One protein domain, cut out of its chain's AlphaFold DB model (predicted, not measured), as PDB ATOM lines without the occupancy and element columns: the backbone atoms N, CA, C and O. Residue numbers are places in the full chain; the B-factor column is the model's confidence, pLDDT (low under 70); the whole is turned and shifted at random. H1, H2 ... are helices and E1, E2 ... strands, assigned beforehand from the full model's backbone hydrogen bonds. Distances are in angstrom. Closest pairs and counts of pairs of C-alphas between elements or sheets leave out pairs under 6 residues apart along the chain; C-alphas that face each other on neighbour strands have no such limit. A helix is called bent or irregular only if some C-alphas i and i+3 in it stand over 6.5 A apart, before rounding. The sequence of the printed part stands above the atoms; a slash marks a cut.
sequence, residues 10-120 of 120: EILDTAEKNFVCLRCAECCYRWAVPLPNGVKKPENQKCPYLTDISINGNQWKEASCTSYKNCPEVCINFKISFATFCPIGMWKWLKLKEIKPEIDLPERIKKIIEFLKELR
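Overview. This is residues 10 to 120 of the 120 residues of an uncharacterized protein of Thermodesulfovibrio aggregans (UniProt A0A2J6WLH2). Six separate helices, no two of them touching, are set round a middle of loops where residues 21 to 23 run, with a narrow two-stranded hairpin, E1 and E2, along one side. H5 and H6 are set crosswise at one end, the loop round Asn 37 reaches out at the other, and residues 114 to 120 stick out. The printed part has 111 residues, in the order H1, H2, E1, E2, H3, H4, H5, H6; the sheet, E1 - E2, is antiparallel. The class is mostly helix, with under half of the residues in named elements. The whole is compact, with a radius of gyration of the C-alphas of 14.9 A and spans of 42 by 37 by 22 A.

Along the chain. H1, residues 10 to 18, begins at C-alpha 10 (-12.658, 22.569, 5.880) and is 12.3 A long. H2 is residues 26 to 30, E1 54 to 56, E2 59 to 61, H3 66 to 70 and H4 73 to 76. H3 is irregular: C-alphas 66 and 69 are 7.7 A apart. H5, residues 87 to 99, is 18.4 A long; H6, residues 107 to 118, is 16.7 A long and ends at C-alpha 118 (-2.625, 28.987, -20.879).

Arrangement. H1 is close to but not clearly touching H4, the closest C-alphas being those of Glu 16 and Ile 76, 8.0 A. H2 is likewise close to H5, at Glu 26 and Ile 88, 7.3 A. In the E1 and E2 hairpin, N 56 and O 59 are 2.8 A apart, within hydrogen-bond range; residues 50 to 51 pair antiparallel with 64 to 65. H3 and H4 are apart. H5 and H6 are close but not clearly touching, at C-alphas 93 and 109, 7.8 A, about perpendicular at 80 degrees. Every O i to N i+4 pair is within range in H1, H2, H5 and H6; H3 has 0 of 1, with 1 of 2 O i to N i+3 pairs, and H4 is too short for an i+4 pair.

Size, cuts and confidence. The C-alphas farthest apart, of Asn 37 and Arg 120, are 47.0 A apart. The printed part has no cut, and the link from H2 to E1 is long, with 23 residues. Mean pLDDT of the printed part is 71.4; residues 10 to 19, 27 to 47, 66 to 84 and 119 to 120 are under 70.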
ATOM      1  N   GLU A  10     -12.929  21.278   6.537       55.88
ATOM      2  CA  GLU A  10     -12.658  22.569   5.880       55.88
ATOM      3  C   GLU A  10     -11.852  22.416   4.578       55.88
ATOM      4  O   GLU A  10     -12.156  23.061   3.567       55.88
ATOM      5  N   ILE A  11     -10.844  21.534   4.569       56.41
ATOM      6  CA  ILE A  11     -10.086  21.181   3.358       56.41
ATOM      7  C   ILE A  11     -11.019  20.547   2.326       56.41
ATOM      8  O   ILE A  11     -10.914  20.836   1.134       56.41
ATOM      9  N   LEU A  12     -11.940  19.701   2.780       52.50
ATOM     10  CA  LEU A  12     -12.895  19.009   1.928       52.50
ATOM     11  C   LEU A  12     -13.957  19.952   1.359       52.50
ATOM     12  O   LEU A  12     -14.161  19.929   0.153       52.50
ATOM     13  N   ASP A  13     -14.534  20.841   2.163       53.38
ATOM     14  CA  ASP A  13     -15.462  21.886   1.712       53.38
ATOM     15  C   ASP A  13     -14.801  22.817   0.688       53.38
ATOM     16  O   ASP A  13     -15.403  23.226  -0.308       53.38
ATOM     17  N   THR A  14     -13.535  23.166   0.924       57.41
ATOM     18  CA  THR A  14     -12.751  23.983  -0.005       57.41
ATOM     19  C   THR A  14     -12.476  23.216  -1.294       57.41
ATOM     20  O   THR A  14     -12.638  23.766  -2.381       57.41
ATOM     21  N   ALA A  15     -12.104  21.939  -1.210       56.72
ATOM     22  CA  ALA A  15     -11.907  21.095  -2.380       56.72
ATOM     23  C   ALA A  15     -13.212  20.907  -3.172       56.72
ATOM     24  O   ALA A  15     -13.186  21.021  -4.389       56.72
ATOM     25  N   GLU A  16     -14.355  20.708  -2.512       56.22
ATOM     26  CA  GLU A  16     -15.669  20.554  -3.152       56.22
ATOM     27  C   GLU A  16     -16.097  21.807  -3.919       56.22
ATOM     28  O   GLU A  16     -16.586  21.702  -5.043       56.22
ATOM     29  N   LYS A  17     -15.841  23.001  -3.371       60.97
ATOM     30  CA  LYS A  17     -16.096  24.274  -4.071       60.97
ATOM     31  C   LYS A  17     -15.221  24.465  -5.307       60.97
ATOM     32  O   LYS A  17     -15.639  25.125  -6.255       60.97
ATOM     33  N   ASN A  18     -14.012  23.912  -5.286       63.22
ATOM     34  CA  ASN A  18     -13.010  24.120  -6.327       63.22
ATOM     35  C   ASN A  18     -12.885  22.938  -7.301       63.22
ATOM     36  O   ASN A  18     -12.171  23.052  -8.294       63.22
ATOM     37  N   PHE A  19     -13.559  21.814  -7.043       69.19
ATOM     38  CA  PHE A  19     -13.462  20.600  -7.845       69.19
ATOM     39  C   PHE A  19     -14.519  20.546  -8.950       69.19
ATOM     40  O   PHE A  19     -15.728  20.556  -8.719       69.19
ATOM     41  N   VAL A  20     -14.058  20.369 -10.186       72.88
ATOM     42  CA  VAL A  20     -14.916  20.270 -11.368       72.88
ATOM     43  C   VAL A  20     -14.995  18.820 -11.867       72.88
ATOM     44  O   VAL A  20     -14.087  18.306 -12.527       72.88
ATOM     45  N   CYS A  21     -16.125  18.143 -11.622       76.62
ATOM     46  CA  CYS A  21     -16.397  16.829 -12.221       76.62
ATOM     47  C   CYS A  21     -16.662  16.953 -13.731       76.62
ATOM     48  O   CYS A  21     -17.621  17.609 -14.147       76.62
ATOM     49  N   LEU A  22     -15.858  16.259 -14.545       78.00
ATOM     50  CA  LEU A  22     -15.923  16.274 -16.016       78.00
ATOM     51  C   LEU A  22     -16.903  15.246 -16.615       78.00
ATOM     52  O   LEU A  22     -16.830  14.959 -17.807       78.00
ATOM     53  N   ARG A  23     -17.764  14.642 -15.776       78.38
ATOM     54  CA  ARG A  23     -18.886  13.750 -16.148       78.38
ATOM     55  C   ARG A  23     -18.558  12.770 -17.286       78.38
ATOM     56  O   ARG A  23     -19.263  12.652 -18.282       78.38
ATOM     57  N   CYS A  24     -17.484  12.013 -17.085       80.56
ATOM     58  CA  CYS A  24     -16.977  11.026 -18.038       80.56
ATOM     59  C   CYS A  24     -17.506   9.592 -17.804       80.56
ATOM     60  O   CYS A  24     -17.062   8.655 -18.464       80.56
ATOM     61  N   ALA A  25     -18.398   9.416 -16.822       76.38
ATOM     62  CA  ALA A  25     -18.972   8.150 -16.351       76.38
ATOM     63  C   ALA A  25     -18.023   7.122 -15.692       76.38
ATOM     64  O   ALA A  25     -18.517   6.248 -14.986       76.38
ATOM     65  N   GLU A  26     -16.696   7.241 -15.806       75.75
ATOM     66  CA  GLU A  26     -15.742   6.250 -15.257       75.75
ATOM     67  C   GLU A  26     -15.904   5.995 -13.751       75.75
ATOM     68  O   GLU A  26     -15.946   4.851 -13.297       75.75
ATOM     69  N   CYS A  27     -16.065   7.057 -12.958       68.25
ATOM     70  CA  CYS A  27     -16.303   6.933 -11.520       68.25
ATOM     71  C   CYS A  27     -17.671   6.300 -11.207       68.25
ATOM     72  O   CYS A  27     -17.820   5.565 -10.240       68.25
ATOM     73  N   CYS A  28     -18.681   6.518 -12.044       64.94
ATOM     74  CA  CYS A  28     -19.988   5.900 -11.844       64.94
ATOM     75  C   CYS A  28     -19.976   4.403 -12.195       64.94
ATOM     76  O   CYS A  28     -20.840   3.662 -11.723       64.94
ATOM     77  N   TYR A  29     -19.030   3.951 -13.026       60.88
ATOM     78  CA  TYR A  29     -18.863   2.542 -13.381       60.88
ATOM     79  C   TYR A  29     -18.009   1.771 -12.379       60.88
ATOM     80  O   TYR A  29     -18.390   0.659 -12.032       60.88
ATOM     81  N   ARG A  30     -16.921   2.358 -11.871       56.78
ATOM     82  CA  ARG A  30     -15.992   1.667 -10.962       56.78
ATOM     83  C   ARG A  30     -16.485   1.505  -9.525       56.78
ATOM     84  O   ARG A  30     -16.085   0.552  -8.877       56.78
ATOM     85  N   TRP A  31     -17.341   2.396  -9.028       53.84
ATOM     86  CA  TRP A  31     -17.661   2.459  -7.598       53.84
ATOM     87  C   TRP A  31     -19.105   2.046  -7.307       53.84
ATOM     88  O   TRP A  31     -19.999   2.244  -8.135       53.84
ATOM     89  N   ALA A  32     -19.341   1.473  -6.123       52.91
ATOM     90  CA  ALA A  32     -20.677   1.103  -5.675       52.91
ATOM     91  C   ALA A  32     -21.539   2.359  -5.458       52.91
ATOM     92  O   ALA A  32     -21.358   3.098  -4.490       52.91
ATOM     93  N   VAL A  33     -22.478   2.615  -6.370       54.09
ATOM     94  CA  VAL A  33     -23.401   3.753  -6.269       54.09
ATOM     95  C   VAL A  33     -24.663   3.302  -5.524       54.09
ATOM     96  O   VAL A  33     -25.286   2.322  -5.947       54.09
ATOM     97  N   PRO A  34     -25.074   3.990  -4.444       50.91
ATOM     98  CA  PRO A  34     -26.382   3.772  -3.839       50.91
ATOM     99  C   PRO A  34     -27.477   4.191  -4.829       50.91
ATOM    100  O   PRO A  34     -27.474   5.315  -5.331       50.91
ATOM    101  N   LEU A  35     -28.399   3.282  -5.128       55.84
ATOM    102  CA  LEU A  35     -29.566   3.510  -5.976       55.84
ATOM    103  C   LEU A  35     -30.806   3.801  -5.109       55.84
ATOM    104  O   LEU A  35     -30.796   3.523  -3.903       55.84
ATOM    105  N   PRO A  36     -31.894   4.336  -5.701       53.16
ATOM    106  CA  PRO A  36     -33.185   4.416  -5.025       53.16
ATOM    107  C   PRO A  36     -33.578   3.060  -4.421       53.16
ATOM    108  O   PRO A  36     -33.259   2.011  -4.982       53.16
ATOM    109  N   ASN A  37     -34.278   3.083  -3.284       59.81
ATOM    110  CA  ASN A  37     -34.724   1.900  -2.530       59.81
ATOM    111  C   ASN A  37     -33.609   1.135  -1.788       59.81
ATOM    112  O   ASN A  37     -33.777  -0.032  -1.448       59.81
ATOM    113  N   GLY A  38     -32.465   1.780  -1.529       59.31
ATOM    114  CA  GLY A  38     -31.390   1.220  -0.696       59.31
ATOM    115  C   GLY A  38     -30.532   0.154  -1.384       59.31
ATOM    116  O   GLY A  38     -29.629  -0.407  -0.764       59.31
ATOM    117  N   VAL A  39     -30.771  -0.114  -2.669       57.28
ATOM    118  CA  VAL A  39     -29.998  -1.082  -3.450       57.28
ATOM    119  C   VAL A  39     -28.641  -0.478  -3.803       57.28
ATOM    120  O   VAL A  39     -28.562   0.609  -4.368       57.28
ATOM    121  N   LYS A  40     -27.546  -1.180  -3.503       58.94
ATOM    122  CA  LYS A  40     -26.208  -0.790  -3.965       58.94
ATOM    123  C   LYS A  40     -25.944  -1.429  -5.319       58.94
ATOM    124  O   LYS A  40     -26.070  -2.641  -5.472       58.94
ATOM    125  N   LYS A  41     -25.540  -0.621  -6.294       58.97
ATOM    126  CA  LYS A  41     -24.996  -1.146  -7.540       58.97
ATOM    127  C   LYS A  41     -23.645  -1.828  -7.244       58.97
ATOM    128  O   LYS A  41     -22.801  -1.183  -6.622       58.97
ATOM    129  N   PRO A  42     -23.404  -3.071  -7.688       60.22
ATOM    130  CA  PRO A  42     -22.085  -3.686  -7.587       60.22
ATOM    131  C   PRO A  42     -21.066  -2.978  -8.495       60.22
ATOM    132  O   PRO A  42     -21.416  -2.401  -9.533       60.22
ATOM    133  N   GLU A  43     -19.801  -2.998  -8.080       60.97
ATOM    134  CA  GLU A  43     -18.691  -2.401  -8.827       60.97
ATOM    135  C   GLU A  43     -18.642  -2.928 -10.268       60.97
ATOM    136  O   GLU A  43     -18.992  -4.075 -10.549       60.97
ATOM    137  N   ASN A  44     -18.217  -2.075 -11.200       64.56
ATOM    138  CA  ASN A  44     -18.011  -2.403 -12.614       64.56
ATOM    139  C   ASN A  44     -19.259  -2.857 -13.395       64.56
ATOM    140  O   ASN A  44     -19.136  -3.323 -14.525       64.56
ATOM    141  N   GLN A  45     -20.472  -2.681 -12.860       67.56
ATOM    142  CA  GLN A  45     -21.704  -2.912 -13.627       67.56
ATOM    143  C   GLN A  45     -22.191  -1.655 -14.356       67.56
ATOM    144  O   GLN A  45     -21.714  -0.554 -14.097       67.56
ATOM    145  N   LYS A  46     -23.161  -1.766 -15.270       68.38
ATOM    146  CA  LYS A  46     -23.827  -0.584 -15.849       68.38
ATOM    147  C   LYS A  46     -24.885  -0.040 -14.886       68.38
ATOM    148  O   LYS A  46     -25.554  -0.802 -14.200       68.38
ATOM    149  N   CYS A  47     -25.014   1.285 -14.802       69.62
ATOM    150  CA  CYS A  47     -26.084   1.926 -14.033       69.62
ATOM    151  C   CYS A  47     -27.253   2.249 -14.981       69.62
ATOM    152  O   CYS A  47     -27.010   2.944 -15.966       69.62
ATOM    153  N   PRO A  48     -28.498   1.811 -14.708       70.31
ATOM    154  CA  PRO A  48     -29.639   2.077 -15.594       70.31
ATOM    155  C   PRO A  48     -30.035   3.562 -15.635       70.31
ATOM    156  O   PRO A  48     -30.688   4.007 -16.571       70.31
ATOM    157  N   TYR A  49     -29.611   4.340 -14.637       71.38
ATOM    158  CA  TYR A  49     -29.859   5.780 -14.547       71.38
ATOM    159  C   TYR A  49     -28.740   6.621 -15.170       71.38
ATOM    160  O   TYR A  49     -28.841   7.845 -15.205       71.38
ATOM    161  N   LEU A  50     -27.658   5.987 -15.629       76.56
ATOM    162  CA  LEU A  50     -26.518   6.645 -16.252       76.56
ATOM    163  C   LEU A  50     -26.587   6.448 -17.763       76.56
ATOM    164  O   LEU A  50     -26.455   5.338 -18.271       76.56
ATOM    165  N   THR A  51     -26.746   7.544 -18.487       82.62
ATOM    166  CA  THR A  51     -26.467   7.597 -19.917       82.62
ATOM    167  C   THR A  51     -24.982   7.876 -20.100       82.62
ATOM    168  O   THR A  51     -24.478   8.888 -19.609       82.62
ATOM    169  N   ASP A  52     -24.282   6.969 -20.778       84.69
ATOM    170  CA  ASP A  52     -22.857   7.125 -21.068       84.69
ATOM    171  C   ASP A  52     -22.593   8.274 -22.049       84.69
ATOM    172  O   ASP A  52     -23.508   8.821 -22.670       84.69
ATOM    173  N   ILE A  53     -21.315   8.609 -22.197       89.06
ATOM    174  CA  ILE A  53     -20.825   9.492 -23.246       89.06
ATOM    175  C   ILE A  53     -21.296   8.958 -24.601       89.06
ATOM    176  O   ILE A  53     -21.178   7.768 -24.901       89.06
ATOM    177  N   SER A  54     -21.805   9.852 -25.437       92.38
ATOM    178  CA  SER A  54     -22.270   9.516 -26.779       92.38
ATOM    179  C   SER A  54     -21.869  10.590 -27.778       92.38
ATOM    180  O   SER A  54     -21.404  11.663 -27.400       92.38
ATOM    181  N   ILE A  55     -22.014  10.294 -29.065       93.69
ATOM    182  CA  ILE A  55     -21.803  11.263 -30.140       93.69
ATOM    183  C   ILE A  55     -23.174  11.780 -30.569       93.69
ATOM    184  O   ILE A  55     -24.090  10.988 -30.794       93.69
ATOM    185  N   ASN A  56     -23.307  13.096 -30.691       92.12
ATOM    186  CA  ASN A  56     -24.466  13.760 -31.267       92.12
ATOM    187  C   ASN A  56     -24.002  14.684 -32.401       92.12
ATOM    188  O   ASN A  56     -23.434  15.748 -32.151       92.12
ATOM    189  N   GLY A  57     -24.204  14.260 -33.650       92.00
ATOM    190  CA  GLY A  57     -23.640  14.948 -34.813       92.00
ATOM    191  C   GLY A  57     -22.111  14.951 -34.765       92.00
ATOM    192  O   GLY A  57     -21.502  13.902 -34.573       92.00
ATOM    193  N   ASN A  58     -21.495  16.129 -34.898       94.31
ATOM    194  CA  ASN A  58     -20.039  16.280 -34.822       94.31
ATOM    195  C   ASN A  58     -19.519  16.582 -33.405       94.31
ATOM    196  O   ASN A  58     -18.398  17.054 -33.261       94.31
ATOM    197  N   GLN A  59     -20.308  16.349 -32.353       95.75
ATOM    198  CA  GLN A  59     -19.891  16.651 -30.984       95.75
ATOM    199  C   GLN A  59     -20.105  15.468 -30.042       95.75
ATOM    200  O   GLN A  59     -21.139  14.798 -30.057       95.75
ATOM    201  N   TRP A  60     -19.134  15.236 -29.167       94.19
ATOM    202  CA  TRP A  60     -19.294  14.381 -28.008       94.19
ATOM    203  C   TRP A  60     -20.227  15.022 -26.980       94.19
ATOM    204  O   TRP A  60     -20.137  16.207 -26.667       94.19
ATOM    205  N   LYS A  61     -21.088  14.205 -26.387       92.25
ATOM    206  CA  LYS A  61     -22.004  14.583 -25.319       92.25
ATOM    207  C   LYS A  61     -21.511  14.007 -23.998       92.25
ATOM    208  O   LYS A  61     -21.192  12.823 -23.925       92.25
ATOM    209  N   GLU A  62     -21.457  14.839 -22.957       89.56
ATOM    210  CA  GLU A  62     -21.104  14.391 -21.603       89.56
ATOM    211  C   GLU A  62     -22.048  13.280 -21.127       89.56
ATOM    212  O   GLU A  62     -23.239  13.268 -21.462       89.56
ATOM    213  N   ALA A  63     -21.525  12.364 -20.309       87.12
ATOM    214  CA  ALA A  63     -22.380  11.392 -19.652       87.12
ATOM    215  C   ALA A  63     -23.356  12.121 -18.723       87.12
ATOM    216  O   ALA A  63     -23.008  13.095 -18.051       87.12
ATOM    217  N   SER A  64     -24.582  11.624 -18.648       80.00
ATOM    218  CA  SER A  64     -25.632  12.233 -17.837       80.00
ATOM    219  C   SER A  64     -26.276  11.191 -16.943       80.00
ATOM    220  O   SER A  64     -26.411  10.030 -17.314       80.00
ATOM    221  N   CYS A  65     -26.638  11.592 -15.730       74.00
ATOM    222  CA  CYS A  65     -27.284  10.712 -14.768       74.00
ATOM    223  C   CYS A  65     -28.677  11.268 -14.475       74.00
ATOM    224  O   CYS A  65     -28.794  12.420 -14.070       74.00
ATOM    225  N   THR A  66     -29.739  10.490 -14.657       63.00
ATOM    226  CA  THR A  66     -31.113  10.957 -14.399       63.00
ATOM    227  C   THR A  66     -31.394  11.168 -12.911       63.00
ATOM    228  O   THR A  66     -32.271  11.950 -12.556       63.00
ATOM    229  N   SER A  67     -30.588  10.576 -12.022       56.28
ATOM    230  CA  SER A  67     -30.629  10.846 -10.578       56.28
ATOM    231  C   SER A  67     -29.972  12.173 -10.160       56.28
ATOM    232  O   SER A  67     -29.916  12.471  -8.972       56.28
ATOM    233  N   TYR A  68     -29.483  13.000 -11.098       46.19
ATOM    234  CA  TYR A  68     -28.648  14.173 -10.793       46.19
ATOM    235  C   TYR A  68     -29.287  15.203  -9.850       46.19
ATOM    236  O   TYR A  68     -28.556  15.853  -9.109       46.19
ATOM    237  N   LYS A  69     -30.622  15.344  -9.822       43.00
ATOM    238  CA  LYS A  69     -31.272  16.264  -8.867       43.00
ATOM    239  C   LYS A  69     -31.000  15.889  -7.401       43.00
ATOM    240  O   LYS A  69     -30.963  16.786  -6.573       43.00
ATOM    241  N   ASN A  70     -30.740  14.609  -7.120       44.75
ATOM    242  CA  ASN A  70     -30.405  14.059  -5.805       44.75
ATOM    243  C   ASN A  70     -29.165  13.162  -5.943       44.75
ATOM    244  O   ASN A  70     -29.251  11.936  -5.834       44.75
ATOM    245  N   CYS A  71     -28.018  13.759  -6.280       45.75
ATOM    246  CA  CYS A  71     -26.770  13.007  -6.388       45.75
ATOM    247  C   CYS A  71     -26.522  12.255  -5.063       45.75
ATOM    248  O   CYS A  71     -26.613  12.887  -4.010       45.75
ATOM    249  N   PRO A  72     -26.245  10.935  -5.078       43.97
ATOM    250  CA  PRO A  72     -25.956  10.206  -3.852       43.97
ATOM    251  C   PRO A  72     -24.815  10.891  -3.112       43.97
ATOM    252  O   PRO A  72     -23.847  11.310  -3.748       43.97
ATOM    253  N   GLU A  73     -24.905  10.971  -1.787       44.81
ATOM    254  CA  GLU A  73     -23.900  11.638  -0.957       44.81
ATOM    255  C   GLU A  73     -22.490  11.120  -1.257       44.81
ATOM    256  O   GLU A  73     -21.556  11.886  -1.256       44.81
ATOM    257  N   VAL A  74     -22.328   9.851  -1.646       42.47
ATOM    258  CA  VAL A  74     -21.052   9.261  -2.095       42.47
ATOM    259  C   VAL A  74     -20.464   9.894  -3.360       42.47
ATOM    260  O   VAL A  74     -19.253   9.883  -3.518       42.47
ATOM    261  N   CYS A  75     -21.285  10.412  -4.275       48.28
ATOM    262  CA  CYS A  75     -20.834  11.132  -5.469       48.28
ATOM    263  C   CYS A  75     -20.525  12.606  -5.176       48.28
ATOM    264  O   CYS A  75     -19.740  13.203  -5.907       48.28
ATOM    265  N   ILE A  76     -21.140  13.168  -4.129       50.44
ATOM    266  CA  ILE A  76     -20.824  14.491  -3.567       50.44
ATOM    267  C   ILE A  76     -19.509  14.384  -2.776       50.44
ATOM    268  O   ILE A  76     -18.529  15.045  -3.090       50.44
ATOM    269  N   ASN A  77     -19.448  13.401  -1.881       43.56
ATOM    270  CA  ASN A  77     -18.327  12.976  -1.048       43.56
ATOM    271  C   ASN A  77     -17.287  12.136  -1.805       43.56
ATOM    272  O   ASN A  77     -16.416  11.548  -1.154       43.56
ATOM    273  N   PHE A  78     -17.353  12.025  -3.143       52.00
ATOM    274  CA  PHE A  78     -16.294  11.377  -3.921       52.00
ATOM    275  C   PHE A  78     -15.110  12.335  -3.954       52.00
ATOM    276  O   PHE A  78     -14.881  13.079  -4.908       52.00
ATOM    277  N   LYS A  79     -14.406  12.349  -2.830       48.34
ATOM    278  CA  LYS A  79     -13.326  13.257  -2.493       48.34
ATOM    279  C   LYS A  79     -12.113  12.824  -3.296       48.34
ATOM    280  O   LYS A  79     -11.294  12.030  -2.841       48.34
ATOM    281  N   ILE A  80     -12.029  13.310  -4.537       49.94
ATOM    282  CA  ILE A  80     -10.770  13.311  -5.276       49.94
ATOM    283  C   ILE A  80      -9.875  14.306  -4.548       49.94
ATOM    284  O   ILE A  80      -9.841  15.494  -4.861       49.94
ATOM    285  N   SER A  81      -9.177  13.816  -3.533       43.66
ATOM    286  CA  SER A  81      -8.049  14.525  -2.964       43.66
ATOM    287  C   SER A  81      -7.089  14.833  -4.120       43.66
ATOM    288  O   SER A  81      -6.691  13.916  -4.839       43.66
ATOM    289  N   PHE A  82      -6.745  16.115  -4.288       48.16
ATOM    290  CA  PHE A  82      -5.627  16.643  -5.092       48.16
ATOM    291  C   PHE A  82      -5.851  17.220  -6.509       48.16
ATOM    292  O   PHE A  82      -4.855  17.434  -7.196       48.16
ATOM    293  N   ALA A  83      -7.054  17.598  -6.969       58.22
ATOM    294  CA  ALA A  83      -7.141  18.359  -8.235       58.22
ATOM    295  C   ALA A  83      -8.332  19.325  -8.335       58.22
ATOM    296  O   ALA A  83      -9.422  19.015  -7.878       58.22
ATOM    297  N   THR A  84      -8.148  20.465  -9.010       68.94
ATOM    298  CA  THR A  84      -9.204  21.441  -9.366       68.94
ATOM    299  C   THR A  84     -10.243  20.857 -10.339       68.94
ATOM    300  O   THR A  84     -11.353  21.354 -10.488       68.94
ATOM    301  N   PHE A  85      -9.917  19.766 -11.032       72.44
ATOM    302  CA  PHE A  85     -10.793  19.087 -11.989       72.44
ATOM    303  C   PHE A  85     -10.579  17.571 -11.933       72.44
ATOM    304  O   PHE A  85      -9.548  17.096 -11.472       72.44
ATOM    305  N   CYS A  86     -11.542  16.783 -12.422       78.25
ATOM    306  CA  CYS A  86     -11.450  15.318 -12.421       78.25
ATOM    307  C   CYS A  86     -10.344  14.799 -13.371       78.25
ATOM    308  O   CYS A  86     -10.545  14.839 -14.589       78.25
ATOM    309  N   PRO A  87      -9.229  14.224 -12.872       73.25
ATOM    310  CA  PRO A  87      -8.123  13.782 -13.727       73.25
ATOM    311  C   PRO A  87      -8.503  12.571 -14.589       73.25
ATOM    312  O   PRO A  87      -8.124  12.500 -15.755       73.25
ATOM    313  N   ILE A  88      -9.323  11.657 -14.055       77.94
ATOM    314  CA  ILE A  88      -9.850  10.506 -14.805       77.94
ATOM    315  C   ILE A  88     -10.692  10.989 -15.989       77.94
ATOM    316  O   ILE A  88     -10.539  10.506 -17.110       77.94
ATOM    317  N   GLY A  89     -11.567  11.971 -15.748       83.81
ATOM    318  CA  GLY A  89     -12.378  12.555 -16.807       83.81
ATOM    319  C   GLY A  89     -11.539  13.272 -17.848       83.81
ATOM    320  O   GLY A  89     -11.795  13.106 -19.035       83.81
ATOM    321  N   MET A  90     -10.505  13.994 -17.421       85.44
ATOM    322  CA  MET A  90      -9.613  14.713 -18.322       85.44
ATOM    323  C   MET A  90      -8.874  13.736 -19.235       85.44
ATOM    324  O   MET A  90      -8.918  13.870 -20.453       85.44
ATOM    325  N   TRP A  91      -8.272  12.699 -18.651       84.94
ATOM    326  CA  TRP A  91      -7.608  11.637 -19.398       84.94
ATOM    327  C   TRP A  91      -8.550  10.965 -20.405       84.94
ATOM    328  O   TRP A  91      -8.187  10.815 -21.572       84.94
ATOM    329  N   LYS A  92      -9.779  10.618 -19.995       88.19
ATOM    330  CA  LYS A  92     -10.762   9.995 -20.893       88.19
ATOM    331  C   LYS A  92     -11.133  10.920 -22.052       88.19
ATOM    332  O   LYS A  92     -11.159  10.470 -23.193       88.19
ATOM    333  N   TRP A  93     -11.382  12.201 -21.789       92.25
ATOM    334  CA  TRP A  93     -11.713  13.165 -22.839       92.25
ATOM    335  C   TRP A  93     -10.567  13.385 -23.828       92.25
ATOM    336  O   TRP A  93     -10.810  13.411 -25.034       92.25
ATOM    337  N   LEU A  94      -9.326  13.469 -23.342       89.69
ATOM    338  CA  LEU A  94      -8.143  13.550 -24.201       89.69
ATOM    339  C   LEU A  94      -8.023  12.309 -25.094       89.69
ATOM    340  O   LEU A  94      -7.876  12.445 -26.305       89.69
ATOM    341  N   LYS A  95      -8.198  11.108 -24.532       91.44
ATOM    342  CA  LYS A  95      -8.182   9.853 -25.301       91.44
ATOM    343  C   LYS A  95      -9.280   9.793 -26.359       91.44
ATOM    344  O   LYS A  95      -9.018   9.384 -27.484       91.44
ATOM    345  N   LEU A  96     -10.496  10.228 -26.034       91.56
ATOM    346  CA  LEU A  96     -11.585  10.284 -27.012       91.56
ATOM    347  C   LEU A  96     -11.266  11.240 -28.170       91.56
ATOM    348  O   LEU A  96     -11.576  10.916 -29.316       91.56
ATOM    349  N   LYS A  97     -10.618  12.379 -27.890       92.31
ATOM    350  CA  LYS A  97     -10.185  13.328 -28.925       92.31
ATOM    351  C   LYS A  97      -9.028  12.795 -29.768       92.31
ATOM    352  O   LYS A  97      -9.005  13.056 -30.962       92.31
ATOM    353  N   GLU A  98      -8.105  12.036 -29.184       92.25
ATOM    354  CA  GLU A  98      -7.049  11.343 -29.936       92.25
ATOM    355  C   GLU A  98      -7.630  10.294 -30.896       92.25
ATOM    356  O   GLU A  98      -7.174  10.180 -32.029       92.25
ATOM    357  N   ILE A  99      -8.647   9.541 -30.457       93.50
ATOM    358  CA  ILE A  99      -9.281   8.483 -31.258       93.50
ATOM    359  C   ILE A  99     -10.154   9.063 -32.380       93.50
ATOM    360  O   ILE A  99     -10.201   8.493 -33.466       93.50
ATOM    361  N   LYS A 100     -10.870  10.165 -32.115       94.12
ATOM    362  CA  LYS A 100     -11.753  10.845 -33.079       94.12
ATOM    363  C   LYS A 100     -11.448  12.346 -33.135       94.12
ATOM    364  O   LYS A 100     -12.186  13.143 -32.540       94.12
ATOM    365  N   PRO A 101     -10.347  12.746 -33.793       92.94
ATOM    366  CA  PRO A 101      -9.888  14.133 -33.824       92.94
ATOM    367  C   PRO A 101     -10.852  15.086 -34.536       92.94
ATOM    368  O   PRO A 101     -10.858  16.277 -34.232       92.94
ATOM    369  N   GLU A 102     -11.700  14.588 -35.428       95.19
ATOM    370  CA  GLU A 102     -12.720  15.342 -36.159       95.19
ATOM    371  C   GLU A 102     -13.944  15.697 -35.302       95.19
ATOM    372  O   GLU A 102     -14.586  16.723 -35.534       95.19
ATOM    373  N   ILE A 103     -14.233  14.895 -34.271       95.56
ATOM    374  CA  ILE A 103     -15.389  15.104 -33.398       95.56
ATOM    375  C   ILE A 103     -15.021  16.082 -32.286       95.56
ATOM    376  O   ILE A 103     -14.009  15.954 -31.590       95.56
ATOM    377  N   ASP A 104     -15.863  17.085 -32.095       95.62
ATOM    378  CA  ASP A 104     -15.687  18.097 -31.073       95.62
ATOM    379  C   ASP A 104     -15.925  17.558 -29.666       95.62
ATOM    380  O   ASP A 104     -16.849  16.794 -29.405       95.62
ATOM    381  N   LEU A 105     -15.100  18.007 -28.722       94.06
ATOM    382  CA  LEU A 105     -15.372  17.809 -27.302       94.06
ATOM    383  C   LEU A 105     -16.540  18.705 -26.841       94.06
ATOM    384  O   LEU A 105     -16.833  19.719 -27.491       94.06
ATOM    385  N   PRO A 106     -17.188  18.383 -25.707       93.31
ATOM    386  CA  PRO A 106     -18.145  19.291 -25.092       93.31
ATOM    387  C   PRO A 106     -17.484  20.635 -24.766       93.31
ATOM    388  O   PRO A 106     -16.335  20.681 -24.323       93.31
ATOM    389  N   GLU A 107     -18.229  21.725 -24.932       90.56
ATOM    390  CA  GLU A 107     -17.726  23.098 -24.772       90.56
ATOM    391  C   GLU A 107     -17.049  23.337 -23.415       90.56
ATOM    392  O   GLU A 107     -15.967  23.911 -23.322       90.56
ATOM    393  N   ARG A 108     -17.649  22.816 -22.344       85.81
ATOM    394  CA  ARG A 108     -17.091  22.892 -20.990       85.81
ATOM    395  C   ARG A 108     -15.709  22.241 -20.893       85.81
ATOM    396  O   ARG A 108     -14.834  22.769 -20.216       85.81
ATOM    397  N   ILE A 109     -15.512  21.107 -21.560       89.50
ATOM    398  CA  ILE A 109     -14.239  20.381 -21.569       89.50
ATOM    399  C   ILE A 109     -13.198  21.139 -22.396       89.50
ATOM    400  O   ILE A 109     -12.053  21.240 -21.964       89.50
ATOM    401  N   LYS A 110     -13.597  21.716 -23.540       90.31
ATOM    402  CA  LYS A 110     -12.721  22.561 -24.369       90.31
ATOM    403  C   LYS A 110     -12.144  23.723 -23.561       90.31
ATOM    404  O   LYS A 110     -10.926  23.828 -23.466       90.31
ATOM    405  N   LYS A 111     -13.003  24.485 -22.877       87.31
ATOM    406  CA  LYS A 111     -12.593  25.615 -22.026       87.31
ATOM    407  C   LYS A 111     -11.598  25.216 -20.941       87.31
ATOM    408  O   LYS A 111     -10.637  25.930 -20.685       87.31
ATOM    409  N   ILE A 112     -11.808  24.060 -20.311       84.31
ATOM    410  CA  ILE A 112     -10.892  23.550 -19.281       84.31
ATOM    411  C   ILE A 112      -9.541  23.172 -19.897       84.31
ATOM    412  O   ILE A 112      -8.504  23.503 -19.334       84.31
ATOM    413  N   ILE A 113      -9.532  22.509 -21.056       84.19
ATOM    414  CA  ILE A 113      -8.293  22.172 -21.769       84.19
ATOM    415  C   ILE A 113      -7.530  23.436 -22.181       84.19
ATOM    416  O   ILE A 113      -6.311  23.469 -22.037       84.19
ATOM    417  N   GLU A 114      -8.219  24.451 -22.701       84.06
ATOM    418  CA  GLU A 114      -7.624  25.732 -23.104       84.06
ATOM    419  C   GLU A 114      -7.011  26.461 -21.912       84.06
ATOM    420  O   GLU A 114      -5.820  26.755 -21.936       84.06
ATOM    421  N   PHE A 115      -7.766  26.614 -20.824       77.75
ATOM    422  CA  PHE A 115      -7.267  27.205 -19.582       77.75
ATOM    423  C   PHE A 115      -5.999  26.505 -19.066       77.75
ATOM    424  O   PHE A 115      -5.036  27.148 -18.655       77.75
ATOM    425  N   LEU A 116      -5.950  25.170 -19.131       72.00
ATOM    426  CA  LEU A 116      -4.771  24.405 -18.712       72.00
ATOM    427  C   LEU A 116      -3.566  24.571 -19.643       72.00
ATOM    428  O   LEU A 116      -2.437  24.361 -19.205       72.00
ATOM    429  N   LYS A 117      -3.783  24.917 -20.916       75.88
ATOM    430  CA  LYS A 117      -2.699  25.259 -21.846       75.88
ATOM    431  C   LYS A 117      -2.157  26.661 -21.589       75.88
ATOM    432  O   LYS A 117      -0.966  26.854 -21.767       75.88
ATOM    433  N   GLU A 118      -3.009  27.601 -21.187       72.25
ATOM    434  CA  GLU A 118      -2.625  28.987 -20.879       72.25
ATOM    435  C   GLU A 118      -1.857  29.118 -19.558       72.25
ATOM    436  O   GLU A 118      -1.037  30.015 -19.408       72.25
ATOM    437  N   LEU A 119      -2.088  28.208 -18.607       61.16
ATOM    438  CA  LEU A 119      -1.310  28.115 -17.365       61.16
ATOM    439  C   LEU A 119       0.124  27.586 -17.561       61.16
ATOM    440  O   LEU A 119       0.860  27.461 -16.580       61.16
ATOM    441  N   ARG A 120       0.486  27.201 -18.786       48.12
ATOM    442  CA  ARG A 120       1.736  26.526 -19.130       48.12
ATOM    443  C   ARG A 120       2.743  27.499 -19.722       48.12
ATOM    444  O   ARG A 120       3.932  27.342 -19.373       48.12
TER     445      ARG A 120